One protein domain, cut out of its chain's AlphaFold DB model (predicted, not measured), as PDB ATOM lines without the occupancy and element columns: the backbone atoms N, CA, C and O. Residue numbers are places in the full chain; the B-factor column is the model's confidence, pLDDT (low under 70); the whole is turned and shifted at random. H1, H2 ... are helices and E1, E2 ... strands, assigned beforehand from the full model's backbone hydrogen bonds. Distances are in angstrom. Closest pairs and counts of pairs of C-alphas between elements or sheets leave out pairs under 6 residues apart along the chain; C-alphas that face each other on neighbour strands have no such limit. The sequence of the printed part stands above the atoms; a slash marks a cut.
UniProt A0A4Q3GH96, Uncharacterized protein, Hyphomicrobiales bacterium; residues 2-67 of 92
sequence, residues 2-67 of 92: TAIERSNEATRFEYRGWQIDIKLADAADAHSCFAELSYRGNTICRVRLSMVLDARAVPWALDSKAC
ATOM      1  N   THR A   2     171.229 180.780 170.581       39.59
ATOM      2  CA  THR A   2     170.043 180.149 169.989       39.59
ATOM      3  C   THR A   2     169.394 179.129 170.923       39.59
ATOM      4  O   THR A   2     169.990 178.090 171.199       39.59
ATOM      5  N   ALA A   3     168.159 179.388 171.356       40.56
ATOM      6  CA  ALA A   3     167.259 178.324 171.777       40.56
ATOM      7  C   ALA A   3     166.718 177.682 170.498       40.56
ATOM      8  O   ALA A   3     165.878 178.255 169.812       40.56
ATOM      9  N   ILE A   4     167.286 176.539 170.120       49.31
ATOM     10  CA  ILE A   4     166.668 175.664 169.128       49.31
ATOM     11  C   ILE A   4     165.395 175.173 169.809       49.31
ATOM     12  O   ILE A   4     165.459 174.315 170.690       49.31
ATOM     13  N   GLU A   5     164.258 175.773 169.460       46.06
ATOM     14  CA  GLU A   5     162.956 175.146 169.642       46.06
ATOM     15  C   GLU A   5     163.087 173.779 168.977       46.06
ATOM     16  O   GLU A   5     163.152 173.668 167.754       46.06
ATOM     17  N   ARG A   6     163.279 172.730 169.784       44.59
ATOM     18  CA  ARG A   6     163.191 171.365 169.289       44.59
ATOM     19  C   ARG A   6     161.744 171.208 168.878       44.59
ATOM     20  O   ARG A   6     160.892 170.951 169.726       44.59
ATOM     21  N   SER A   7     161.476 171.472 167.604       44.91
ATOM     22  CA  SER A   7     160.198 171.223 166.974       44.91
ATOM     23  C   SER A   7     159.845 169.782 167.289       44.91
ATOM     24  O   SER A   7     160.418 168.834 166.758       44.91
ATOM     25  N   ASN A   8     158.937 169.628 168.242       51.59
ATOM     26  CA  ASN A   8     158.217 168.404 168.477       51.59
ATOM     27  C   ASN A   8     157.301 168.258 167.258       51.59
ATOM     28  O   ASN A   8     156.140 168.662 167.305       51.59
ATOM     29  N   GLU A   9     157.876 167.857 166.117       56.34
ATOM     30  CA  GLU A   9     157.211 167.800 164.815       56.34
ATOM     31  C   GLU A   9     156.193 166.666 164.848       56.34
ATOM     32  O   GLU A   9     156.411 165.556 164.359       56.34
ATOM     33  N   ALA A  10     155.057 166.949 165.481       63.59
ATOM     34  CA  ALA A  10     153.866 166.151 165.342       63.59
ATOM     35  C   ALA A  10     153.495 166.171 163.856       63.59
ATOM     36  O   ALA A  10     153.058 167.190 163.320       63.59
ATOM     37  N   THR A  11     153.735 165.056 163.172       84.44
ATOM     38  CA  THR A  11     153.447 164.942 161.744       84.44
ATOM     39  C   THR A  11     151.985 164.558 161.599       84.44
ATOM     40  O   THR A  11     151.576 163.488 162.047       84.44
ATOM     41  N   ARG A  12     151.187 165.444 160.998       89.44
ATOM     42  CA  ARG A  12     149.747 165.257 160.822       89.44
ATOM     43  C   ARG A  12     149.378 165.251 159.346       89.44
ATOM     44  O   ARG A  12     149.712 166.195 158.635       89.44
ATOM     45  N   PHE A  13     148.655 164.227 158.900       90.62
ATOM     46  CA  PHE A  13     148.217 164.101 157.507       90.62
ATOM     47  C   PHE A  13     146.925 163.287 157.377       90.62
ATOM     48  O   PHE A  13     146.480 162.636 158.324       90.62
ATOM     49  N   GLU A  14     146.305 163.356 156.199       92.88
ATOM     50  CA  GLU A  14     145.096 162.601 155.869       92.88
ATOM     51  C   GLU A  14     145.434 161.394 154.982       92.88
ATOM     52  O   GLU A  14     146.217 161.505 154.038       92.88
ATOM     53  N   TYR A  15     144.796 160.252 155.242       91.50
ATOM     54  CA  TYR A  15     144.833 159.079 154.375       91.50
ATOM     55  C   TYR A  15     143.444 158.438 154.265       91.50
ATOM     56  O   TYR A  15     142.914 157.894 155.232       91.50
ATOM     57  N   ARG A  16     142.835 158.469 153.072       88.94
ATOM     58  CA  ARG A  16     141.521 157.846 152.785       88.94
ATOM     59  C   ARG A  16     140.401 158.306 153.738       88.94
ATOM     60  O   ARG A  16     139.579 157.495 154.172       88.94
ATOM     61  N   GLY A  17     140.367 159.597 154.078       89.31
ATOM     62  CA  GLY A  17     139.398 160.163 155.023       89.31
ATOM     63  C   GLY A  17     139.684 159.861 156.501       89.31
ATOM     64  O   GLY A  17     138.838 160.137 157.355       89.31
ATOM     65  N   TRP A  18     140.846 159.283 156.809       93.62
ATOM     66  CA  TRP A  18     141.377 159.174 158.164       93.62
ATOM     67  C   TRP A  18     142.379 160.285 158.426       93.62
ATOM     68  O   TRP A  18     143.215 160.568 157.576       93.62
ATOM     69  N   GLN A  19     142.346 160.841 159.630       94.31
ATOM     70  CA  GLN A  19     143.424 161.673 160.137       94.31
ATOM     71  C   GLN A  19     144.459 160.796 160.837       94.31
ATOM     72  O   GLN A  19     144.096 159.968 161.679       94.31
ATOM     73  N   ILE A  20     145.729 161.000 160.510       92.06
ATOM     74  CA  ILE A  20     146.871 160.345 161.138       92.06
ATOM     75  C   ILE A  20     147.702 161.423 161.824       92.06
ATOM     76  O   ILE A  20     148.157 162.370 161.184       92.06
ATOM     77  N   ASP A  21     147.896 161.269 163.129       91.50
ATOM     78  CA  ASP A  21     148.657 162.180 163.977       91.50
ATOM     79  C   ASP A  21     149.839 161.417 164.595       91.50
ATOM     80  O   ASP A  21     149.681 160.685 165.575       91.50
ATOM     81  N   ILE A  22     151.029 161.560 164.013       87.81
ATOM     82  CA  ILE A  22     152.269 160.953 164.508       87.81
ATOM     83  C   ILE A  22     152.848 161.847 165.598       87.81
ATOM     84  O   ILE A  22     153.274 162.970 165.340       87.81
ATOM     85  N   LYS A  23     152.906 161.321 166.818       84.81
ATOM     86  CA  LYS A  23     153.545 161.949 167.971       84.81
ATOM     87  C   LYS A  23     154.860 161.239 168.235       84.81
ATOM     88  O   LYS A  23     154.883 160.086 168.671       84.81
ATOM     89  N   LEU A  24     155.947 161.932 167.934       78.69
ATOM     90  CA  LEU A  24     157.287 161.502 168.295       78.69
ATOM     91  C   LEU A  24     157.552 161.964 169.727       78.69
ATOM     92  O   LEU A  24     157.202 163.083 170.093       78.69
ATOM     93  N   ALA A  25     158.108 161.088 170.550       70.25
ATOM     94  CA  ALA A  25     158.664 161.492 171.828       70.25
ATOM     95  C   ALA A  25     160.111 161.955 171.634       70.25
ATOM     96  O   ALA A  25     160.747 161.624 170.629       70.25
ATOM     97  N   ASP A  26     160.626 162.721 172.597       62.19
ATOM     98  CA  ASP A  26     162.025 163.147 172.594       62.19
ATOM     99  C   ASP A  26     162.951 161.924 172.483       62.19
ATOM    100  O   ASP A  26     162.632 160.834 172.966       62.19
ATOM    101  N   ALA A  27     164.107 162.104 171.841       55.16
ATOM    102  CA  ALA A  27     164.962 161.015 171.348       55.16
ATOM    103  C   ALA A  27     165.452 160.017 172.422       55.16
ATOM    104  O   ALA A  27     165.985 158.964 172.079       55.16
ATOM    105  N   ALA A  28     165.275 160.334 173.708       58.56
ATOM    106  CA  ALA A  28     165.591 159.456 174.828       58.56
ATOM    107  C   ALA A  28     164.596 158.289 174.997       58.56
ATOM    108  O   ALA A  28     164.989 157.249 175.516       58.56
ATOM    109  N   ASP A  29     163.352 158.417 174.517       61.25
ATOM    110  CA  ASP A  29     162.290 157.425 174.721       61.25
ATOM    111  C   ASP A  29     161.539 157.111 173.417       61.25
ATOM    112  O   ASP A  29     160.358 157.419 173.250       61.25
ATOM    113  N   ALA A  30     162.198 156.412 172.486       57.94
ATOM    114  CA  ALA A  30     161.570 155.935 171.244       57.94
ATOM    115  C   ALA A  30     160.321 155.051 171.484       57.94
ATOM    116  O   ALA A  30     159.473 154.901 170.604       57.94
ATOM    117  N   HIS A  31     160.175 154.485 172.686       59.09
ATOM    118  CA  HIS A  31     158.997 153.724 173.126       59.09
ATOM    119  C   HIS A  31     157.746 154.582 173.349       59.09
ATOM    120  O   HIS A  31     156.631 154.057 173.381       59.09
ATOM    121  N   SER A  32     157.918 155.894 173.468       69.19
ATOM    122  CA  SER A  32     156.829 156.850 173.651       69.19
ATOM    123  C   SER A  32     156.311 157.418 172.324       69.19
ATOM    124  O   SER A  32     155.372 158.211 172.339       69.19
ATOM    125  N   CYS A  33     156.855 156.980 171.181       81.00
ATOM    126  CA  CYS A  33     156.379 157.357 169.851       81.00
ATOM    127  C   CYS A  33     155.128 156.559 169.451       81.00
ATOM    128  O   CYS A  33     155.077 155.330 169.581       81.00
ATOM    129  N   PHE A  34     154.110 157.240 168.927       86.81
ATOM    130  CA  PHE A  34     152.884 156.601 168.450       86.81
ATOM    131  C   PHE A  34     152.188 157.411 167.359       86.81
ATOM    132  O   PHE A  34     152.369 158.617 167.263       86.81
ATOM    133  N   ALA A  35     151.342 156.747 166.574       90.38
ATOM    134  CA  ALA A  35     150.398 157.398 165.673       90.38
ATOM    135  C   ALA A  35     148.974 157.257 166.219       90.38
ATOM    136  O   ALA A  35     148.545 156.151 166.558       90.38
ATOM    137  N   GLU A  36     148.235 158.357 166.322       92.62
ATOM    138  CA  GLU A  36     146.795 158.338 166.589       92.62
ATOM    139  C   GLU A  36     146.035 158.370 165.269       92.62
ATOM    140  O   GLU A  36     146.325 159.180 164.393       92.62
ATOM    141  N   LEU A  37     145.074 157.462 165.129       92.81
ATOM    142  CA  LEU A  37     144.261 157.307 163.931       92.81
ATOM    143  C   LEU A  37     142.836 157.719 164.256       92.81
ATOM    144  O   LEU A  37     142.173 157.081 165.083       92.81
ATOM    145  N   SER A  38     142.360 158.757 163.581       93.12
ATOM    146  CA  SER A  38     141.013 159.284 163.763       93.12
ATOM    147  C   SER A  38     140.199 159.149 162.487       93.12
ATOM    148  O   SER A  38     140.676 159.455 161.399       93.12
ATOM    149  N   TYR A  39     138.943 158.737 162.611       90.38
ATOM    150  CA  TYR A  39     138.007 158.642 161.495       90.38
ATOM    151  C   TYR A  39     136.741 159.420 161.825       90.38
ATOM    152  O   TYR A  39     136.138 159.213 162.879       90.38
ATOM    153  N   ARG A  40     136.338 160.335 160.932       88.44
ATOM    154  CA  ARG A  40     135.173 161.222 161.135       88.44
ATOM    155  C   ARG A  40     135.207 161.966 162.481       88.44
ATOM    156  O   ARG A  40     134.200 162.056 163.173       88.44
ATOM    157  N   GLY A  41     136.387 162.453 162.866       86.75
ATOM    158  CA  GLY A  41     136.599 163.191 164.117       86.75
ATOM    159  C   GLY A  41     136.722 162.333 165.381       86.75
ATOM    160  O   GLY A  41     136.979 162.887 166.442       86.75
ATOM    161  N   ASN A  42     136.595 161.005 165.285       88.94
ATOM    162  CA  ASN A  42     136.725 160.105 166.432       88.94
ATOM    163  C   ASN A  42     138.060 159.362 166.398       88.94
ATOM    164  O   ASN A  42     138.358 158.701 165.402       88.94
ATOM    165  N   THR A  43     138.828 159.405 167.487       90.62
ATOM    166  CA  THR A  43     140.036 158.583 167.642       90.62
ATOM    167  C   THR A  43     139.643 157.115 167.763       90.62
ATOM    168  O   THR A  43     139.019 156.709 168.741       90.62
ATOM    169  N   ILE A  44     140.010 156.309 166.769       90.38
ATOM    170  CA  ILE A  44     139.652 154.885 166.714       90.38
ATOM    171  C   ILE A  44     140.778 154.013 167.262       90.38
ATOM    172  O   ILE A  44     140.523 152.985 167.886       90.38
ATOM    173  N   CYS A  45     142.032 154.379 166.994       89.25
ATOM    174  CA  CYS A  45     143.168 153.526 167.320       89.25
ATOM    175  C   CYS A  45     144.435 154.334 167.595       89.25
ATOM    176  O   CYS A  45     144.613 155.438 167.083       89.25
ATOM    177  N   ARG A  46     145.337 153.738 168.378       90.56
ATOM    178  CA  ARG A  46     146.702 154.213 168.581       90.56
ATOM    179  C   ARG A  46     147.677 153.117 168.161       90.56
ATOM    180  O   ARG A  46     147.654 152.024 168.723       90.56
ATOM    181  N   VAL A  47     148.544 153.426 167.205       88.00
ATOM    182  CA  VAL A  47     149.596 152.532 166.716       88.00
ATOM    183  C   VAL A  47     150.896 152.855 167.438       88.00
ATOM    184  O   VAL A  47     151.333 154.003 167.458       88.00
ATOM    185  N   ARG A  48     151.514 151.836 168.029       87.06
ATOM    186  CA  ARG A  48     152.833 151.904 168.667       87.06
ATOM    187  C   ARG A  48     153.758 150.885 168.026       87.06
ATOM    188  O   ARG A  48     153.315 149.807 167.632       87.06
ATOM    189  N   LEU A  49     155.036 151.224 167.949       81.25
ATOM    190  CA  LEU A  49     156.073 150.298 167.514       81.25
ATOM    191  C   LEU A  49     156.518 149.471 168.723       81.25
ATOM    192  O   LEU A  49     156.810 150.021 169.779       81.25
ATOM    193  N   SER A  50     156.548 148.148 168.577       74.56
ATOM    194  CA  SER A  50     156.987 147.227 169.635       74.56
ATOM    195  C   SER A  50     158.503 147.021 169.674       74.56
ATOM    196  O   SER A  50     159.009 146.392 170.597       74.56
ATOM    197  N   MET A  51     159.228 147.525 168.674       71.69
ATOM    198  CA  MET A  51     160.675 147.389 168.540       71.69
ATOM    199  C   MET A  51     161.356 148.754 168.594       71.69
ATOM    200  O   MET A  51     160.808 149.746 168.106       71.69
ATOM    201  N   VAL A  52     162.563 148.787 169.166       67.50
ATOM    202  CA  VAL A  52     163.444 149.959 169.099       67.50
ATOM    203  C   VAL A  52     163.852 150.145 167.639       67.50
ATOM    204  O   VAL A  52     164.481 149.268 167.051       67.50
ATOM    205  N   LEU A  53     163.479 151.279 167.058       68.81
ATOM    206  CA  LEU A  53     163.948 151.723 165.751       68.81
ATOM    207  C   LEU A  53     164.819 152.962 165.931       68.81
ATOM    208  O   LEU A  53     164.665 153.699 166.906       68.81
ATOM    209  N   ASP A  54     165.710 153.201 164.969       72.88
ATOM    210  CA  ASP A  54     166.413 154.477 164.874       72.88
ATOM    211  C   ASP A  54     165.384 155.615 164.820       72.88
ATOM    212  O   ASP A  54     164.385 155.516 164.100       72.88
ATOM    213  N   ALA A  55     165.616 156.693 165.573       72.50
ATOM    214  CA  ALA A  55     164.680 157.810 165.678       72.50
ATOM    215  C   ALA A  55     164.298 158.392 164.303       72.50
ATOM    216  O   ALA A  55     163.177 158.862 164.127       72.50
ATOM    217  N   ARG A  56     165.187 158.297 163.303       79.75
ATOM    218  CA  ARG A  56     164.918 158.742 161.925       79.75
ATOM    219  C   ARG A  56     163.990 157.806 161.151       79.75
ATOM    220  O   ARG A  56     163.325 158.244 160.217       79.75
ATOM    221  N   ALA A  57     163.942 156.528 161.518       83.06
ATOM    222  CA  ALA A  57     163.095 155.516 160.887       83.06
ATOM    223  C   ALA A  57     161.702 155.415 161.534       83.06
ATOM    224  O   ALA A  57     160.763 154.943 160.892       83.06
ATOM    225  N   VAL A  58     161.549 155.871 162.783       82.94
ATOM    226  CA  VAL A  58     160.280 155.830 163.532       82.94
ATOM    227  C   VAL A  58     159.107 156.490 162.787       82.94
ATOM    228  O   VAL A  58     158.056 155.848 162.716       82.94
ATOM    229  N   PRO A  59     159.232 157.699 162.194       84.31
ATOM    230  CA  PRO A  59     158.116 158.335 161.489       84.31
ATOM    231  C   PRO A  59     157.628 157.496 160.305       84.31
ATOM    232  O   PRO A  59     156.437 157.224 160.196       84.31
ATOM    233  N   TRP A  60     158.554 157.003 159.477       87.19
ATOM    234  CA  TRP A  60     158.250 156.156 158.318       87.19
ATOM    235  C   TRP A  60     157.612 154.824 158.717       87.19
ATOM    236  O   TRP A  60     156.690 154.342 158.064       87.19
ATOM    237  N   ALA A  61     158.080 154.224 159.813       88.62
ATOM    238  CA  ALA A  61     157.503 152.989 160.323       88.62
ATOM    239  C   ALA A  61     156.083 153.203 160.877       88.62
ATOM    240  O   ALA A  61     155.210 152.369 160.645       88.62
ATOM    241  N   LEU A  62     155.837 154.308 161.590       88.44
ATOM    242  CA  LEU A  62     154.505 154.658 162.093       88.44
ATOM    243  C   LEU A  62     153.534 154.985 160.958       88.44
ATOM    244  O   LEU A  62     152.407 154.497 160.991       88.44
ATOM    245  N   ASP A  63     153.982 155.734 159.952       90.19
ATOM    246  CA  ASP A  63     153.233 156.012 158.725       90.19
ATOM    247  C   ASP A  63     152.811 154.714 158.020       90.19
ATOM    248  O   ASP A  63     151.620 154.436 157.864       90.19
ATOM    249  N   SER A  64     153.779 153.847 157.709       90.88
ATOM    250  CA  SER A  64     153.516 152.574 157.036       90.88
ATOM    251  C   SER A  64     152.546 151.693 157.832       90.88
ATOM    252  O   SER A  64     151.597 151.143 157.270       90.88
ATOM    253  N   LYS A  65     152.715 151.596 159.160       91.12
ATOM    254  CA  LYS A  65     151.822 150.797 160.016       91.12
ATOM    255  C   LYS A  65     150.430 151.403 160.172       91.12
ATOM    256  O   LYS A  65     149.461 150.649 160.278       91.12
ATOM    257  N   ALA A  66     150.314 152.728 160.182       91.38
ATOM    258  CA  ALA A  66     149.034 153.420 160.181       91.38
ATOM    259  C   ALA A  66     148.252 153.129 158.893       91.38
ATOM    260  O   ALA A  66     147.092 152.712 158.957       91.38
ATOM    261  N   CYS A  67     148.906 153.260 157.738       90.69
ATOM    262  CA  CYS A  67     148.322 152.958 156.433       90.69
ATOM    263  C   CYS A  67     147.891 151.484 156.325       90.69
ATOM    264  O   CYS A  67     146.738 151.213 155.978       90.69
TER     265      CYS A  67
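AT A GLANCE: This is residues 2 to 67 of the 92 residues of an uncharacterized protein of Hyphomicrobiales bacterium (UniProt A0A4Q3GH96). The printed part begins with a tail without a named element, which leads from Thr 2 into a strongly twisted sheet of four strands, with one helix, H1, packed along one face and the other face without a named helix. The sheet is a meander, each strand the antiparallel neighbour of the one before, and with H1 it makes two layers, a helix on one face of a sheet. The printed part has 66 residues with four named strands and one named helix, E1, E2, E3, E4 and then H1 along the chain; the sheet's order is E1, E2, E3, E4, all antiparallel, and the class is mixed, helices and strands. The whole is compact, with a radius of gyration of the C-alphas of 12.4 A, and flat, with spans of 40 by 29 by 15 A.

HOW THE PARTS SIT: E1, residues 11 to 15, and E2, residues 18 to 23, form a hairpin with a tight link, antiparallel at 160 degrees between their directions; N 13 and O 20 are within hydrogen-bond range at 3.0 A. E3, residues 34 to 39, forms a hairpin with E2, also at 160 degrees, with N 21 and O 36 at 2.9 A. E4, residues 42 to 48, forms a hairpin with E3 at 156 degrees, with N 37 and O 45 at 2.9 A. The edge strands E1 and E4 are apart. H1, residues 58 to 67, is on the sheet at a height over the sheet of 8.2 A. It lies over E2 and E3, and on the local plane its line and that of E3 stand at 23 degrees, along the strands. The closest C-alphas of H1 and E3 are those of Leu 62 and Ala 35, 6.1 A apart. In H1 every O i to N i+4 pair is within hydrogen-bond range.

IN THESE COORDINATES: E1 begins at C-alpha 11, (153.447, 164.942, 161.744), and spans 12.8 A from first to last C-alpha. E2 spans 15.9 A, E3 16.5 A and E4, the longest strand by residues, 18.2 A; E4 ends at C-alpha 48, (152.833, 151.904, 168.667). H1 spans 14.2 A and ends at C-alpha 67, (148.322, 152.958, 156.433).

THE WHOLE: The two C-alphas farthest apart are those of Thr 2 and Arg 40, at 40.7 A. The printed part has no cut. The links E1 to E2 and E3 to E4 are tight, and E2 to E3 and E4 to H1 are short, with 10 and 9 residues. The mean pLDDT of the printed part is 78.3, and it is under 70 in residues 2 to 10, 26 to 32 and 52 to 53.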